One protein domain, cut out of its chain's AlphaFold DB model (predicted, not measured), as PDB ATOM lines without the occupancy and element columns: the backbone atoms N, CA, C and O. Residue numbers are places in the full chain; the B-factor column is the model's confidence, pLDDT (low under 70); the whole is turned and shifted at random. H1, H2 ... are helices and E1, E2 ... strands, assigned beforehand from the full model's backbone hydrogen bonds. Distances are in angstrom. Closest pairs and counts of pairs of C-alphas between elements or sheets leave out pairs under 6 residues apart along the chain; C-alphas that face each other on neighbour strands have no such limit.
ATOM      1  N   ILE A   3     592.056 460.009 395.944       97.44
ATOM      2  CA  ILE A   3     593.058 458.968 395.686       97.44
ATOM      3  C   ILE A   3     594.087 458.957 396.816       97.44
ATOM      4  O   ILE A   3     594.665 459.993 397.145       97.44
ATOM      5  N   TYR A   4     594.315 457.779 397.393       98.19
ATOM      6  CA  TYR A   4     595.302 457.524 398.435       98.19
ATOM      7  C   TYR A   4     596.330 456.512 397.922       98.19
ATOM      8  O   TYR A   4     596.097 455.304 397.974       98.19
ATOM      9  N   ASN A   5     597.470 457.014 397.445       97.44
ATOM     10  CA  ASN A   5     598.630 456.174 397.161       97.44
ATOM     11  C   ASN A   5     599.357 455.861 398.477       97.44
ATOM     12  O   ASN A   5     599.789 456.779 399.178       97.44
ATOM     13  N   VAL A   6     599.462 454.579 398.817       97.31
ATOM     14  CA  VAL A   6     600.253 454.076 399.950       97.31
ATOM     15  C   VAL A   6     601.400 453.160 399.505       97.31
ATOM     16  O   VAL A   6     602.055 452.563 400.356       97.31
ATOM     17  N   GLY A   7     601.633 453.058 398.194       93.81
ATOM     18  CA  GLY A   7     602.745 452.348 397.566       93.81
ATOM     19  C   GLY A   7     603.861 453.266 397.072       93.81
ATOM     20  O   GLY A   7     603.915 454.451 397.411       93.81
ATOM     21  N   LYS A   8     604.786 452.692 396.295       90.12
ATOM     22  CA  LYS A   8     605.945 453.415 395.744       90.12
ATOM     23  C   LYS A   8     605.577 454.182 394.483       90.12
ATOM     24  O   LYS A   8     605.893 455.367 394.375       90.12
ATOM     25  N   ASP A   9     604.906 453.503 393.560       94.75
ATOM     26  CA  ASP A   9     604.616 454.035 392.239       94.75
ATOM     27  C   ASP A   9     603.207 454.608 392.186       94.75
ATOM     28  O   ASP A   9     602.320 454.226 392.953       94.75
ATOM     29  N   SER A  10     603.017 455.603 391.325       94.44
ATOM     30  CA  SER A  10     601.735 456.286 391.170       94.44
ATOM     31  C   SER A  10     601.031 455.802 389.916       94.44
ATOM     32  O   SER A  10     601.665 455.696 388.874       94.44
ATOM     33  N   LEU A  11     599.724 455.578 390.029       92.94
ATOM     34  CA  LEU A  11     598.839 455.382 388.886       92.94
ATOM     35  C   LEU A  11     598.524 456.733 388.237       92.94
ATOM     36  O   LEU A  11     598.212 457.701 388.949       92.94
ATOM     37  N   ASP A  12     598.608 456.800 386.913       90.81
ATOM     38  CA  ASP A  12     598.337 458.006 386.137       90.81
ATOM     39  C   ASP A  12     596.868 458.107 385.671       90.81
ATOM     40  O   ASP A  12     595.971 457.424 386.169       90.81
ATOM     41  N   GLU A  13     596.568 459.054 384.778       89.31
ATOM     42  CA  GLU A  13     595.203 459.235 384.278       89.31
ATOM     43  C   GLU A  13     594.730 458.117 383.340       89.31
ATOM     44  O   GLU A  13     593.524 457.855 383.311       89.31
ATOM     45  N   TYR A  14     595.652 457.469 382.624       88.44
ATOM     46  CA  TYR A  14     595.375 456.351 381.725       88.44
ATOM     47  C   TYR A  14     595.142 455.074 382.526       88.44
ATOM     48  O   TYR A  14     594.174 454.367 382.263       88.44
ATOM     49  N   ASP A  15     595.930 454.840 383.579       90.62
ATOM     50  CA  ASP A  15     595.712 453.725 384.509       90.62
ATOM     51  C   ASP A  15     594.312 453.759 385.136       90.62
ATOM     52  O   ASP A  15     593.747 452.730 385.489       90.62
ATOM     53  N   LEU A  16     593.734 454.951 385.292       92.56
ATOM     54  CA  LEU A  16     592.433 455.163 385.926       92.56
ATOM     55  C   LEU A  16     591.291 455.374 384.919       92.56
ATOM     56  O   LEU A  16     590.179 455.703 385.344       92.56
ATOM     57  N   GLU A  17     591.532 455.226 383.612       91.50
ATOM     58  CA  GLU A  17     590.579 455.620 382.560       91.50
ATOM     59  C   GLU A  17     589.254 454.844 382.612       91.50
ATOM     60  O   GLU A  17     588.203 455.348 382.211       91.50
ATOM     61  N   TYR A  18     589.291 453.624 383.149       90.12
ATOM     62  CA  TYR A  18     588.143 452.725 383.235       90.12
ATOM     63  C   TYR A  18     587.285 452.915 384.490       90.12
ATOM     64  O   TYR A  18     586.285 452.205 384.652       90.12
ATOM     65  N   LEU A  19     587.643 453.867 385.357       92.81
ATOM     66  CA  LEU A  19     586.883 454.214 386.552       92.81
ATOM     67  C   LEU A  19     586.041 455.477 386.346       92.81
ATOM     68  O   LEU A  19     586.541 456.564 386.054       92.81
ATOM     69  N   ASP A  20     584.752 455.358 386.634       93.56
ATOM     70  CA  ASP A  20     583.826 456.466 386.780       93.56
ATOM     71  C   ASP A  20     584.115 457.197 388.097       93.56
ATOM     72  O   ASP A  20     583.642 456.834 389.176       93.56
ATOM     73  N   LYS A  21     584.918 458.258 388.007       92.25
ATOM     74  CA  LYS A  21     585.356 459.057 389.162       92.25
ATOM     75  C   LYS A  21     584.192 459.691 389.936       92.25
ATOM     76  O   LYS A  21     584.427 460.121 391.074       92.25
ATOM     77  N   GLU A  22     582.990 459.773 389.361       94.88
ATOM     78  CA  GLU A  22     581.786 460.273 390.032       94.88
ATOM     79  C   GLU A  22     581.080 459.185 390.848       94.88
ATOM     80  O   GLU A  22     580.462 459.508 391.860       94.88
ATOM     81  N   ALA A  23     581.216 457.909 390.475       95.69
ATOM     82  CA  ALA A  23     580.604 456.776 391.176       95.69
ATOM     83  C   ALA A  23     581.318 456.398 392.490       95.69
ATOM     84  O   ALA A  23     580.719 455.761 393.365       95.69
ATOM     85  N   TYR A  24     582.584 456.803 392.639       96.94
ATOM     86  CA  TYR A  24     583.444 456.401 393.751       96.94
ATOM     87  C   TYR A  24     583.830 457.559 394.675       96.94
ATOM     88  O   TYR A  24     584.266 458.635 394.242       96.94
ATOM     89  N   GLU A  25     583.761 457.291 395.978       97.94
ATOM     90  CA  GLU A  25     584.167 458.220 397.028       97.94
ATOM     91  C   GLU A  25     585.697 458.305 397.080       97.94
ATOM     92  O   GLU A  25     586.270 459.398 396.970       97.94
ATOM     93  N   TYR A  26     586.372 457.154 397.172       98.38
ATOM     94  CA  TYR A  26     587.829 457.077 397.149       98.38
ATOM     95  C   TYR A  26     588.394 455.755 396.613       98.38
ATOM     96  O   TYR A  26     587.726 454.722 396.610       98.38
ATOM     97  N   LEU A  27     589.672 455.817 396.237       97.81
ATOM     98  CA  LEU A  27     590.563 454.703 395.924       97.81
ATOM     99  C   LEU A  27     591.749 454.724 396.894       97.81
ATOM    100  O   LEU A  27     592.394 455.762 397.054       97.81
ATOM    101  N   ILE A  28     592.061 453.586 397.503       98.44
ATOM    102  CA  ILE A  28     593.313 453.344 398.232       98.44
ATOM    103  C   ILE A  28     594.091 452.305 397.442       98.44
ATOM    104  O   ILE A  28     593.518 451.265 397.135       98.44
ATOM    105  N   TYR A  29     595.366 452.532 397.148       97.81
ATOM    106  CA  TYR A  29     596.167 451.532 396.446       97.81
ATOM    107  C   TYR A  29     597.621 451.495 396.905       97.81
ATOM    108  O   TYR A  29     598.174 452.499 397.352       97.81
ATOM    109  N   ASN A  30     598.228 450.321 396.760       96.81
ATOM    110  CA  ASN A  30     599.666 450.107 396.818       96.81
ATOM    111  C   ASN A  30     600.073 449.414 395.517       96.81
ATOM    112  O   ASN A  30     599.518 448.361 395.203       96.81
ATOM    113  N   TYR A  31     600.980 450.028 394.766       95.44
ATOM    114  CA  TYR A  31     601.382 449.579 393.443       95.44
ATOM    115  C   TYR A  31     602.897 449.727 393.262       95.44
ATOM    116  O   TYR A  31     603.498 450.696 393.750       95.44
ATOM    117  N   GLU A  32     603.492 448.751 392.581       93.69
ATOM    118  CA  GLU A  32     604.889 448.744 392.156       93.69
ATOM    119  C   GLU A  32     604.965 448.357 390.674       93.69
ATOM    120  O   GLU A  32     604.502 447.287 390.270       93.69
ATOM    121  N   ALA A  33     605.541 449.248 389.871       89.94
ATOM    122  CA  ALA A  33     605.753 449.051 388.447       89.94
ATOM    123  C   ALA A  33     607.139 448.441 388.200       89.94
ATOM    124  O   ALA A  33     608.158 448.917 388.704       89.94
ATOM    125  N   GLY A  34     607.189 447.398 387.380       86.75
ATOM    126  CA  GLY A  34     608.410 446.834 386.813       86.75
ATOM    127  C   GLY A  34     608.519 447.108 385.311       86.75
ATOM    128  O   GLY A  34     607.639 447.702 384.695       86.75
ATOM    129  N   ASP A  35     609.600 446.626 384.691       84.12
ATOM    130  CA  ASP A  35     609.898 446.907 383.274       84.12
ATOM    131  C   ASP A  35     608.854 446.343 382.286       84.12
ATOM    132  O   ASP A  35     608.687 446.871 381.188       84.12
ATOM    133  N   TYR A  36     608.171 445.251 382.650       83.56
ATOM    134  CA  TYR A  36     607.208 444.545 381.786       83.56
ATOM    135  C   TYR A  36     605.988 443.997 382.538       83.56
ATOM    136  O   TYR A  36     605.232 443.190 381.991       83.56
ATOM    137  N   GLN A  37     605.835 444.358 383.806       88.44
ATOM    138  CA  GLN A  37     604.773 443.881 384.686       88.44
ATOM    139  C   GLN A  37     604.597 444.871 385.828       88.44
ATOM    140  O   GLN A  37     605.507 445.650 386.103       88.44
ATOM    141  N   GLY A  38     603.474 444.793 386.516       91.25
ATOM    142  CA  GLY A  38     603.245 445.517 387.754       91.25
ATOM    143  C   GLY A  38     602.477 444.637 388.718       91.25
ATOM    144  O   GLY A  38     601.732 443.758 388.290       91.25
ATOM    145  N   ASP A  39     602.664 444.879 390.008       92.56
ATOM    146  CA  ASP A  39     601.985 444.161 391.077       92.56
ATOM    147  C   ASP A  39     601.426 445.165 392.086       92.56
ATOM    148  O   ASP A  39     601.988 446.240 392.322       92.56
ATOM    149  N   GLY A  40     600.280 444.844 392.679       94.31
ATOM    150  CA  GLY A  40     599.660 445.740 393.638       94.31
ATOM    151  C   GLY A  40     598.270 445.313 394.070       94.31
ATOM    152  O   GLY A  40     597.701 444.338 393.590       94.31
ATOM    153  N   ALA A  41     597.700 446.089 394.981       95.75
ATOM    154  CA  ALA A  41     596.339 445.896 395.454       95.75
ATOM    155  C   ALA A  41     595.654 447.242 395.661       95.75
ATOM    156  O   ALA A  41     596.292 448.227 396.048       95.75
ATOM    157  N   ALA A  42     594.337 447.267 395.478       97.12
ATOM    158  CA  ALA A  42     593.536 448.454 395.712       97.12
ATOM    159  C   ALA A  42     592.204 448.166 396.400       97.12
ATOM    160  O   ALA A  42     591.613 447.104 396.239       97.12
ATOM    161  N   VAL A  43     591.694 449.148 397.138       98.00
ATOM    162  CA  VAL A  43     590.324 449.165 397.650       98.00
ATOM    163  C   VAL A  43     589.606 450.388 397.102       98.00
ATOM    164  O   VAL A  43     590.056 451.518 397.300       98.00
ATOM    165  N   LEU A  44     588.470 450.155 396.448       97.75
ATOM    166  CA  LEU A  44     587.518 451.197 396.067       97.75
ATOM    167  C   LEU A  44     586.368 451.246 397.065       97.75
ATOM    168  O   LEU A  44     585.900 450.199 397.521       97.75
ATOM    169  N   LYS A  45     585.892 452.460 397.343       98.38
ATOM    170  CA  LYS A  45     584.630 452.719 398.038       98.38
ATOM    171  C   LYS A  45     583.682 453.475 397.113       98.38
ATOM    172  O   LYS A  45     584.043 454.532 396.591       98.38
ATOM    173  N   ASP A  46     582.476 452.951 396.924       97.94
ATOM    174  CA  ASP A  46     581.422 453.649 396.188       97.94
ATOM    175  C   ASP A  46     580.685 454.676 397.064       97.94
ATOM    176  O   ASP A  46     580.783 454.681 398.292       97.94
ATOM    177  N   ASN A  47     579.887 455.536 396.432       97.00
ATOM    178  CA  ASN A  47     579.081 456.530 397.150       97.00
ATOM    179  C   ASN A  47     577.949 455.925 398.013       97.00
ATOM    180  O   ASN A  47     577.291 456.658 398.751       97.00
ATOM    181  N   ASN A  48     577.704 454.612 397.936       97.12
ATOM    182  CA  ASN A  48     576.737 453.902 398.779       97.12
ATOM    183  C   ASN A  48     577.393 453.289 400.031       97.12
ATOM    184  O   ASN A  48     576.720 452.593 400.798       97.12
ATOM    185  N   GLY A  49     578.694 453.512 400.239       97.56
ATOM    186  CA  GLY A  49     579.448 452.958 401.363       97.56
ATOM    187  C   GLY A  49     579.753 451.465 401.224       97.56
ATOM    188  O   GLY A  49     579.938 450.779 402.233       97.56
ATOM    189  N   LYS A  50     579.765 450.937 399.997       98.56
ATOM    190  CA  LYS A  50     580.219 449.581 399.680       98.56
ATOM    191  C   LYS A  50     581.644 449.606 399.155       98.56
ATOM    192  O   LYS A  50     582.117 450.612 398.640       98.56
ATOM    193  N   PHE A  51     582.299 448.454 399.246       98.56
ATOM    194  CA  PHE A  51     583.712 448.290 398.934       98.56
ATOM    195  C   PHE A  51     583.964 447.156 397.937       98.56
ATOM    196  O   PHE A  51     583.168 446.214 397.821       98.56
ATOM    197  N   ILE A  52     585.111 447.212 397.267       97.62
ATOM    198  CA  ILE A  52     585.704 446.090 396.531       97.62
ATOM    199  C   ILE A  52     587.229 446.096 396.687       97.62
ATOM    200  O   ILE A  52     587.833 447.163 396.760       97.62
ATOM    201  N   LEU A  53     587.828 444.903 396.769       96.12
ATOM    202  CA  LEU A  53     589.274 444.686 396.678       96.12
ATOM    203  C   LEU A  53     589.616 444.320 395.234       96.12
ATOM    204  O   LEU A  53     589.011 443.399 394.687       96.12
ATOM    205  N   ILE A  54     590.593 445.011 394.664       94.50
ATOM    206  CA  ILE A  54     591.048 444.844 393.288       94.50
ATOM    207  C   ILE A  54     592.516 444.430 393.309       94.50
ATOM    208  O   ILE A  54     593.305 444.953 394.100       94.50
ATOM    209  N   ASP A  55     592.847 443.472 392.453       92.44
ATOM    210  CA  ASP A  55     594.214 443.070 392.151       92.44
ATOM    211  C   ASP A  55     594.747 443.963 391.026       92.44
ATOM    212  O   ASP A  55     594.077 444.106 390.003       92.44
ATOM    213  N   LEU A  56     595.901 444.595 391.242       93.12
ATOM    214  CA  LEU A  56     596.550 445.459 390.247       93.12
ATOM    215  C   LEU A  56     597.639 444.722 389.455       93.12
ATOM    216  O   LEU A  56     598.318 445.339 388.630       93.12
ATOM    217  N   GLY A  57     597.824 443.427 389.725       90.88
ATOM    218  CA  GLY A  57     598.765 442.561 389.034       90.88
ATOM    219  C   GLY A  57     598.490 442.487 387.534       90.88
ATOM    220  O   GLY A  57     597.397 442.111 387.108       90.88
ATOM    221  N   HIS A  58     599.490 442.812 386.719       88.75
ATOM    222  CA  HIS A  58     599.385 442.745 385.263       88.75
ATOM    223  C   HIS A  58     600.733 442.489 384.587       88.75
ATOM    224  O   HIS A  58     601.807 442.659 385.161       88.75
ATOM    225  N   CYS A  59     600.662 442.094 383.317       84.44
ATOM    226  CA  CYS A  59     601.805 441.994 382.416       84.44
ATOM    227  C   CYS A  59     601.747 443.097 381.350       84.44
ATOM    228  O   CYS A  59     600.732 443.767 381.203       84.44
ATOM    229  N   SER A  60     602.805 443.245 380.555       75.75
ATOM    230  CA  SER A  60     603.001 444.317 379.561       75.75
ATOM    231  C   SER A  60     601.887 444.536 378.526       75.75
ATOM    232  O   SER A  60     601.924 445.526 377.798       75.75
ATOM    233  N   CYS A  61     600.923 443.624 378.418       76.88
ATOM    234  CA  CYS A  61     599.786 443.743 377.509       76.88
ATOM    235  C   CYS A  61     598.640 444.595 378.067       76.88
ATOM    236  O   CYS A  61     597.796 445.030 377.285       76.88
ATOM    237  N   TYR A  62     598.584 444.768 379.387       76.50
ATOM    238  CA  TYR A  62     597.392 445.183 380.119       76.50
ATOM    239  C   TYR A  62     597.761 446.153 381.239       76.50
ATOM    240  O   TYR A  62     598.856 446.062 381.784       76.50
ATOM    241  N   GLY A  63     596.868 447.087 381.559       81.19
ATOM    242  CA  GLY A  63     597.079 448.051 382.643       81.19
ATOM    243  C   GLY A  63     596.649 447.511 384.017       81.19
ATOM    244  O   GLY A  63     595.964 446.491 384.094       81.19
ATOM    245  N   PRO A  64     596.974 448.207 385.119       84.12
ATOM    246  CA  PRO A  64     596.649 447.768 386.481       84.12
ATOM    247  C   PRO A  64     595.148 447.768 386.819       84.12
ATOM    248  O   PRO A  64     594.746 447.140 387.794       84.12
ATOM    249  N   LEU A  65     594.295 448.464 386.057       84.31
ATOM    250  CA  LEU A  65     592.851 448.577 386.325       84.31
ATOM    251  C   LEU A  65     592.012 448.372 385.059       84.31
ATOM    252  O   LEU A  65     591.343 449.281 384.574       84.31
ATOM    253  N   GLU A  66     592.012 447.153 384.529       75.12
ATOM    254  CA  GLU A  66     591.237 446.829 383.321       75.12
ATOM    255  C   GLU A  66     589.743 446.596 383.574       75.12
ATOM    256  O   GLU A  66     588.920 446.674 382.653       75.12
ATOM    257  N   GLU A  67     589.366 446.286 384.820       80.56
ATOM    258  CA  GLU A  67     587.963 446.095 385.170       80.56
ATOM    259  C   GLU A  67     587.226 447.436 385.099       80.56
ATOM    260  O   GLU A  67     587.465 448.357 385.879       80.56
ATOM    261  N   ARG A  68     586.297 447.541 384.145       83.50
ATOM    262  CA  ARG A  68     585.502 448.752 383.932       83.50
ATOM    263  C   ARG A  68     584.443 448.895 385.008       83.50
ATOM    264  O   ARG A  68     583.502 448.103 385.043       83.50
ATOM    265  N   ASN A  69     584.548 449.956 385.801       86.94
ATOM    266  CA  ASN A  69     583.581 450.305 386.843       86.94
ATOM    267  C   ASN A  69     583.214 449.115 387.747       86.94
ATOM    268  O   ASN A  69     582.044 448.714 387.802       86.94
ATOM    269  N   PRO A  70     584.200 448.540 388.460       92.19
ATOM    270  CA  PRO A  70     583.987 447.387 389.319       92.19
ATOM    271  C   PRO A  70     582.894 447.676 390.349       92.19
ATOM    272  O   PRO A  70     582.843 448.737 390.988       92.19
ATOM    273  N   LYS A  71     581.991 446.711 390.524       94.81
ATOM    274  CA  LYS A  71     580.853 446.871 391.428       94.81
ATOM    275  C   LYS A  71     581.290 446.662 392.873       94.81
ATOM    276  O   LYS A  71     581.661 445.563 393.270       94.81
ATOM    277  N   CYS A  72     581.134 447.693 393.693       97.44
ATOM    278  CA  CYS A  72     581.325 447.588 395.133       97.44
ATOM    279  C   CYS A  72     580.192 446.765 395.769       97.44
ATOM    280  O   CYS A  72     579.020 447.133 395.695       97.44
ATOM    281  N   ILE A  73     580.529 445.625 396.377       97.88
ATOM    282  CA  ILE A  73     579.544 444.679 396.941       97.88
ATOM    283  C   ILE A  73     579.747 444.405 398.428       97.88
ATOM    284  O   ILE A  73     578.795 444.024 399.109       97.88
ATOM    285  N   TYR A  74     580.954 444.623 398.946       98.50
ATOM    286  CA  TYR A  74     581.284 444.307 400.329       98.50
ATOM    287  C   TYR A  74     580.887 445.445 401.266       98.50
ATOM    288  O   TYR A  74     581.007 446.622 400.940       98.50
ATOM    289  N   SER A  75     580.402 445.099 402.451       98.38
ATOM    290  CA  SER A  75     580.363 446.008 403.600       98.38
ATOM    291  C   SER A  75     581.765 446.241 404.178       98.38
ATOM    292  O   SER A  75     582.707 445.515 403.855       98.38
ATOM    293  N   LEU A  76     581.892 447.224 405.079       98.25
ATOM    294  CA  LEU A  76     583.143 447.503 405.792       98.25
ATOM    295  C   LEU A  76     583.668 446.270 406.555       98.25
ATOM    296  O   LEU A  76     584.852 445.950 406.504       98.25
ATOM    297  N   GLU A  77     582.784 445.538 407.238       97.88
ATOM    298  CA  GLU A  77     583.179 444.337 407.981       97.88
ATOM    299  C   GLU A  77     583.693 443.231 407.042       97.88
ATOM    300  O   GLU A  77     584.697 442.577 407.327       97.88
ATOM    301  N   GLU A  78     583.027 443.028 405.903       98.19
ATOM    302  CA  GLU A  78     583.411 442.013 404.918       98.19
ATOM    303  C   GLU A  78     584.743 442.345 404.244       98.19
ATOM    304  O   GLU A  78     585.591 441.458 404.117       98.19
ATOM    305  N   ILE A  79     584.962 443.608 403.859       98.06
ATOM    306  CA  ILE A  79     586.224 444.013 403.231       98.06
ATOM    307  C   ILE A  79     587.389 443.928 404.224       98.06
ATOM    308  O   ILE A  79     588.455 443.447 403.851       98.06
ATOM    309  N   ILE A  80     587.189 444.275 405.502       96.69
ATOM    310  CA  ILE A  80     588.219 444.109 406.543       96.69
ATOM    311  C   ILE A  80     588.586 442.630 406.701       96.69
ATOM    312  O   ILE A  80     589.769 442.296 406.677       96.69
ATOM    313  N   LYS A  81     587.598 441.730 406.789       96.00
ATOM    314  CA  LYS A  81     587.855 440.279 406.862       96.00
ATOM    315  C   LYS A  81     588.607 439.766 405.634       96.00
ATOM    316  O   LYS A  81     589.495 438.920 405.770       96.00
ATOM    317  N   LEU A  82     588.263 440.258 404.443       95.88
ATOM    318  CA  LEU A  82     588.941 439.886 403.202       95.88
ATOM    319  C   LEU A  82     590.404 440.349 403.204       95.88
ATOM    320  O   LEU A  82     591.293 439.555 402.899       95.88
ATOM    321  N   LEU A  83     590.657 441.598 403.601       95.12
ATOM    322  CA  LEU A  83     591.998 442.171 403.707       95.12
ATOM    323  C   LEU A  83     592.843 441.456 404.768       95.12
ATOM    324  O   LEU A  83     593.994 441.118 404.499       95.12
ATOM    325  N   ASP A  84     592.277 441.160 405.940       93.31
ATOM    326  CA  ASP A  84     592.974 440.431 407.006       93.31
ATOM    327  C   ASP A  84     593.360 439.013 406.544       93.31
ATOM    328  O   ASP A  84     594.462 438.547 406.843       93.31
ATOM    329  N   ARG A  85     592.502 438.339 405.761       92.25
ATOM    330  CA  ARG A  85     592.826 437.043 405.141       92.25
ATOM    331  C   ARG A  85     593.960 437.174 404.123       92.25
ATOM    332  O   ARG A  85     594.887 436.371 404.154       92.25
ATOM    333  N   ARG A  86     593.907 438.175 403.245       89.25
ATOM    334  CA  ARG A  86     594.944 438.439 402.231       89.25
ATOM    335  C   ARG A  86     596.288 438.821 402.861       89.25
ATOM    336  O   ARG A  86     597.324 438.361 402.414       89.25
ATOM    337  N   CYS A  87     596.285 439.530 403.991       88.94
ATOM    338  CA  CYS A  87     597.501 439.810 404.764       88.94
ATOM    339  C   CYS A  87     598.181 438.548 405.324       88.94
ATOM    340  O   CYS A  87     599.362 438.587 405.686       88.94
ATOM    341  N   GLN A  88     597.462 437.433 405.464       85.50
ATOM    342  CA  GLN A  88     598.056 436.169 405.905       85.50
ATOM    343  C   GLN A  88     598.777 435.442 404.766       85.50
ATOM    344  O   GLN A  88     599.697 434.676 405.056       85.50
ATOM    345  N   ASP A  89     598.416 435.716 403.511       84.12
ATOM    346  CA  ASP A  89     599.113 435.193 402.342       84.12
ATOM    347  C   ASP A  89     600.476 435.880 402.182       84.12
ATOM    348  O   ASP A  89     600.608 437.090 402.367       84.12
ATOM    349  N   LYS A  90     601.526 435.104 401.900       75.50
ATOM    350  CA  LYS A  90     602.894 435.629 401.830       75.50
ATOM    351  C   LYS A  90     603.082 436.578 400.642       75.50
ATOM    352  O   LYS A  90     603.854 437.521 400.785       75.50
ATOM    353  N   TYR A  91     602.426 436.306 399.517       69.19
ATOM    354  CA  TYR A  91     602.582 437.063 398.277       69.19
ATOM    355  C   TYR A  91     601.709 438.323 398.296       69.19
ATOM    356  O   TYR A  91     602.204 439.408 398.022       69.19
ATOM    357  N   ASP A  92     600.462 438.218 398.762       74.75
ATOM    358  CA  ASP A  92     599.549 439.372 398.800       74.75
ATOM    359  C   ASP A  92     599.876 440.369 399.926       74.75
ATOM    360  O   ASP A  92     599.514 441.548 399.863       74.75
ATOM    361  N   ARG A  93     600.542 439.914 400.998       85.94
ATOM    362  CA  ARG A  93     600.818 440.738 402.188       85.94
ATOM    363  C   ARG A  93     601.561 442.029 401.869       85.94
ATOM    364  O   ARG A  93     601.314 443.015 402.565       85.94
ATOM    365  N   GLU A  94     602.484 441.997 400.912       87.31
ATOM    366  CA  GLU A  94     603.353 443.132 400.587       87.31
ATOM    367  C   GLU A  94     602.538 444.387 400.260       87.31
ATOM    368  O   GLU A  94     602.753 445.430 400.874       87.31
ATOM    369  N   TYR A  95     601.520 444.251 399.412       91.75
ATOM    370  CA  TYR A  95     600.698 445.377 398.973       91.75
ATOM    371  C   TYR A  95     599.475 445.596 399.869       91.75
ATOM    372  O   TYR A  95     599.131 446.728 400.224       91.75
ATOM    373  N   VAL A  96     598.827 444.509 400.298       94.94
ATOM    374  CA  VAL A  96     597.532 444.578 400.992       94.94
ATOM    375  C   VAL A  96     597.645 445.181 402.393       94.94
ATOM    376  O   VAL A  96     596.707 445.830 402.861       94.94
ATOM    377  N   LYS A  97     598.779 445.008 403.081       95.12
ATOM    378  CA  LYS A  97     598.941 445.467 404.469       95.12
ATOM    379  C   LYS A  97     598.790 446.983 404.607       95.12
ATOM    380  O   LYS A  97     598.111 447.443 405.530       95.12
ATOM    381  N   ASP A  98     599.405 447.749 403.714       95.69
ATOM    382  CA  ASP A  98     599.366 449.212 403.783       95.69
ATOM    383  C   ASP A  98     598.007 449.757 403.334       95.69
ATOM    384  O   ASP A  98     597.476 450.677 403.962       95.69
ATOM    385  N   VAL A  99     597.371 449.108 402.351       97.56
ATOM    386  CA  VAL A  99     595.979 449.389 401.963       97.56
ATOM    387  C   VAL A  99     595.033 449.161 403.145       97.56
ATOM    388  O   VAL A  99     594.230 450.033 403.482       97.56
ATOM    389  N   ALA A 100     595.162 448.027 403.841       96.88
ATOM    390  CA  ALA A 100     594.342 447.694 405.003       96.88
ATOM    391  C   ALA A 100     594.565 448.656 406.177       96.88
ATOM    392  O   ALA A 100     593.612 449.038 406.860       96.88
ATOM    393  N   LYS A 101     595.815 449.073 406.412       96.75
ATOM    394  CA  LYS A 101     596.136 450.094 407.413       96.75
ATOM    395  C   LYS A 101     595.443 451.410 407.072       96.75
ATOM    396  O   LYS A 101     594.800 451.989 407.944       96.75
ATOM    397  N   LYS A 102     595.526 451.852 405.815       98.19
ATOM    398  CA  LYS A 102     594.914 453.112 405.397       98.19
ATOM    399  C   LYS A 102     593.392 453.081 405.468       98.19
ATOM    400  O   LYS A 102     592.796 454.062 405.901       98.19
TER     401      LYS A 102
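Overview. This is residues 3 to 102 of the 108 residues of an uncharacterized protein of Candidatus Saccharibacteria bacterium (UniProt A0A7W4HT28). A twisted sheet of four strands forms the middle of the domain, with a helical hairpin, H1 and H2, packed over one face and much of the long unnamed stretches 6 to 23 and 56 to 75 looping over the other. The hairpin of E2 and E3 is its longest piece, and both strands bend. The printed part has 100 residues, in the order E1 E2 E3 E4 H1 H2; the sheet's order is E1, E2, E3, E4, mixed. The class is mixed, helices and strands, with under half of the residues, 49, in named elements. The whole is compact, with a radius of gyration of the C-alphas of 12.7 A and spans of 36 by 33 by 19 A.

Arrangement. E1, residues 3 to 5, is an edge strand, parallel to E2, residues 24 to 33, at 26 degrees; N 4 and O 27 are 2.8 A apart, within hydrogen-bond range. E2 and E3, residues 37 to 46, form an antiparallel hairpin at 168 degrees, with N 28 and O 43 at 2.9 A. E2 bends by 56 degrees at residue 30 and E3 by 53 degrees at residue 40. E3 and E4, residues 51 to 55, form another hairpin, with N 54 and O 42 at 2.8 A. E2, E3 and E4 are a meander, each strand the antiparallel neighbour of the one before. Residues 37 to 38 of E3 also pair, antiparallel, with residues 58 to 59. H1, residues 76 to 86, is on the sheet; its closest C-alphas to E4 are those of Ile 79 and Phe 51, 6.6 A apart. H2, residues 93 to 102, is on the sheet at a height of 8.3 A, over E2 and E3. On the local plane it stands at 28 degrees to E3, only just along the strands. Its closest C-alphas to E2 are those of Tyr 95 and Asn 30, 5.3 A apart. With H1 and H2 on one face of the sheet, the arrangement is two layers. H1 and H2 touch at Leu 83 and Ala 100, whose C-alphas are 6.1 A apart, with a shallow tilt of 25 degrees, opposite ways. Every O i to N i+4 pair of H1 is within hydrogen-bond range; in H2 4 of 6 are.

Along the chain. E1 begins at C-alpha 3, (593.058, 458.968, 395.686). E2 is 24.1 A long, E3 27.8 A, E4 13.5 A, H1 15.3 A and H2 14.1 A, while E1 measures 6.4 A. H1 begins at C-alpha 76, (583.143, 447.503, 405.792), and H2 ends at C-alpha 102, (594.914, 453.112, 405.397).

Size, cuts and confidence. The C-alphas of Asp 35 and Asn 48 are the two farthest apart, 37.3 A. The printed part has no cut. The links E1 to E2, 18 residues, and E4 to H1, 20 residues, are long. The mean pLDDT of the printed part is 92.1, and residue 91 alone is under 70.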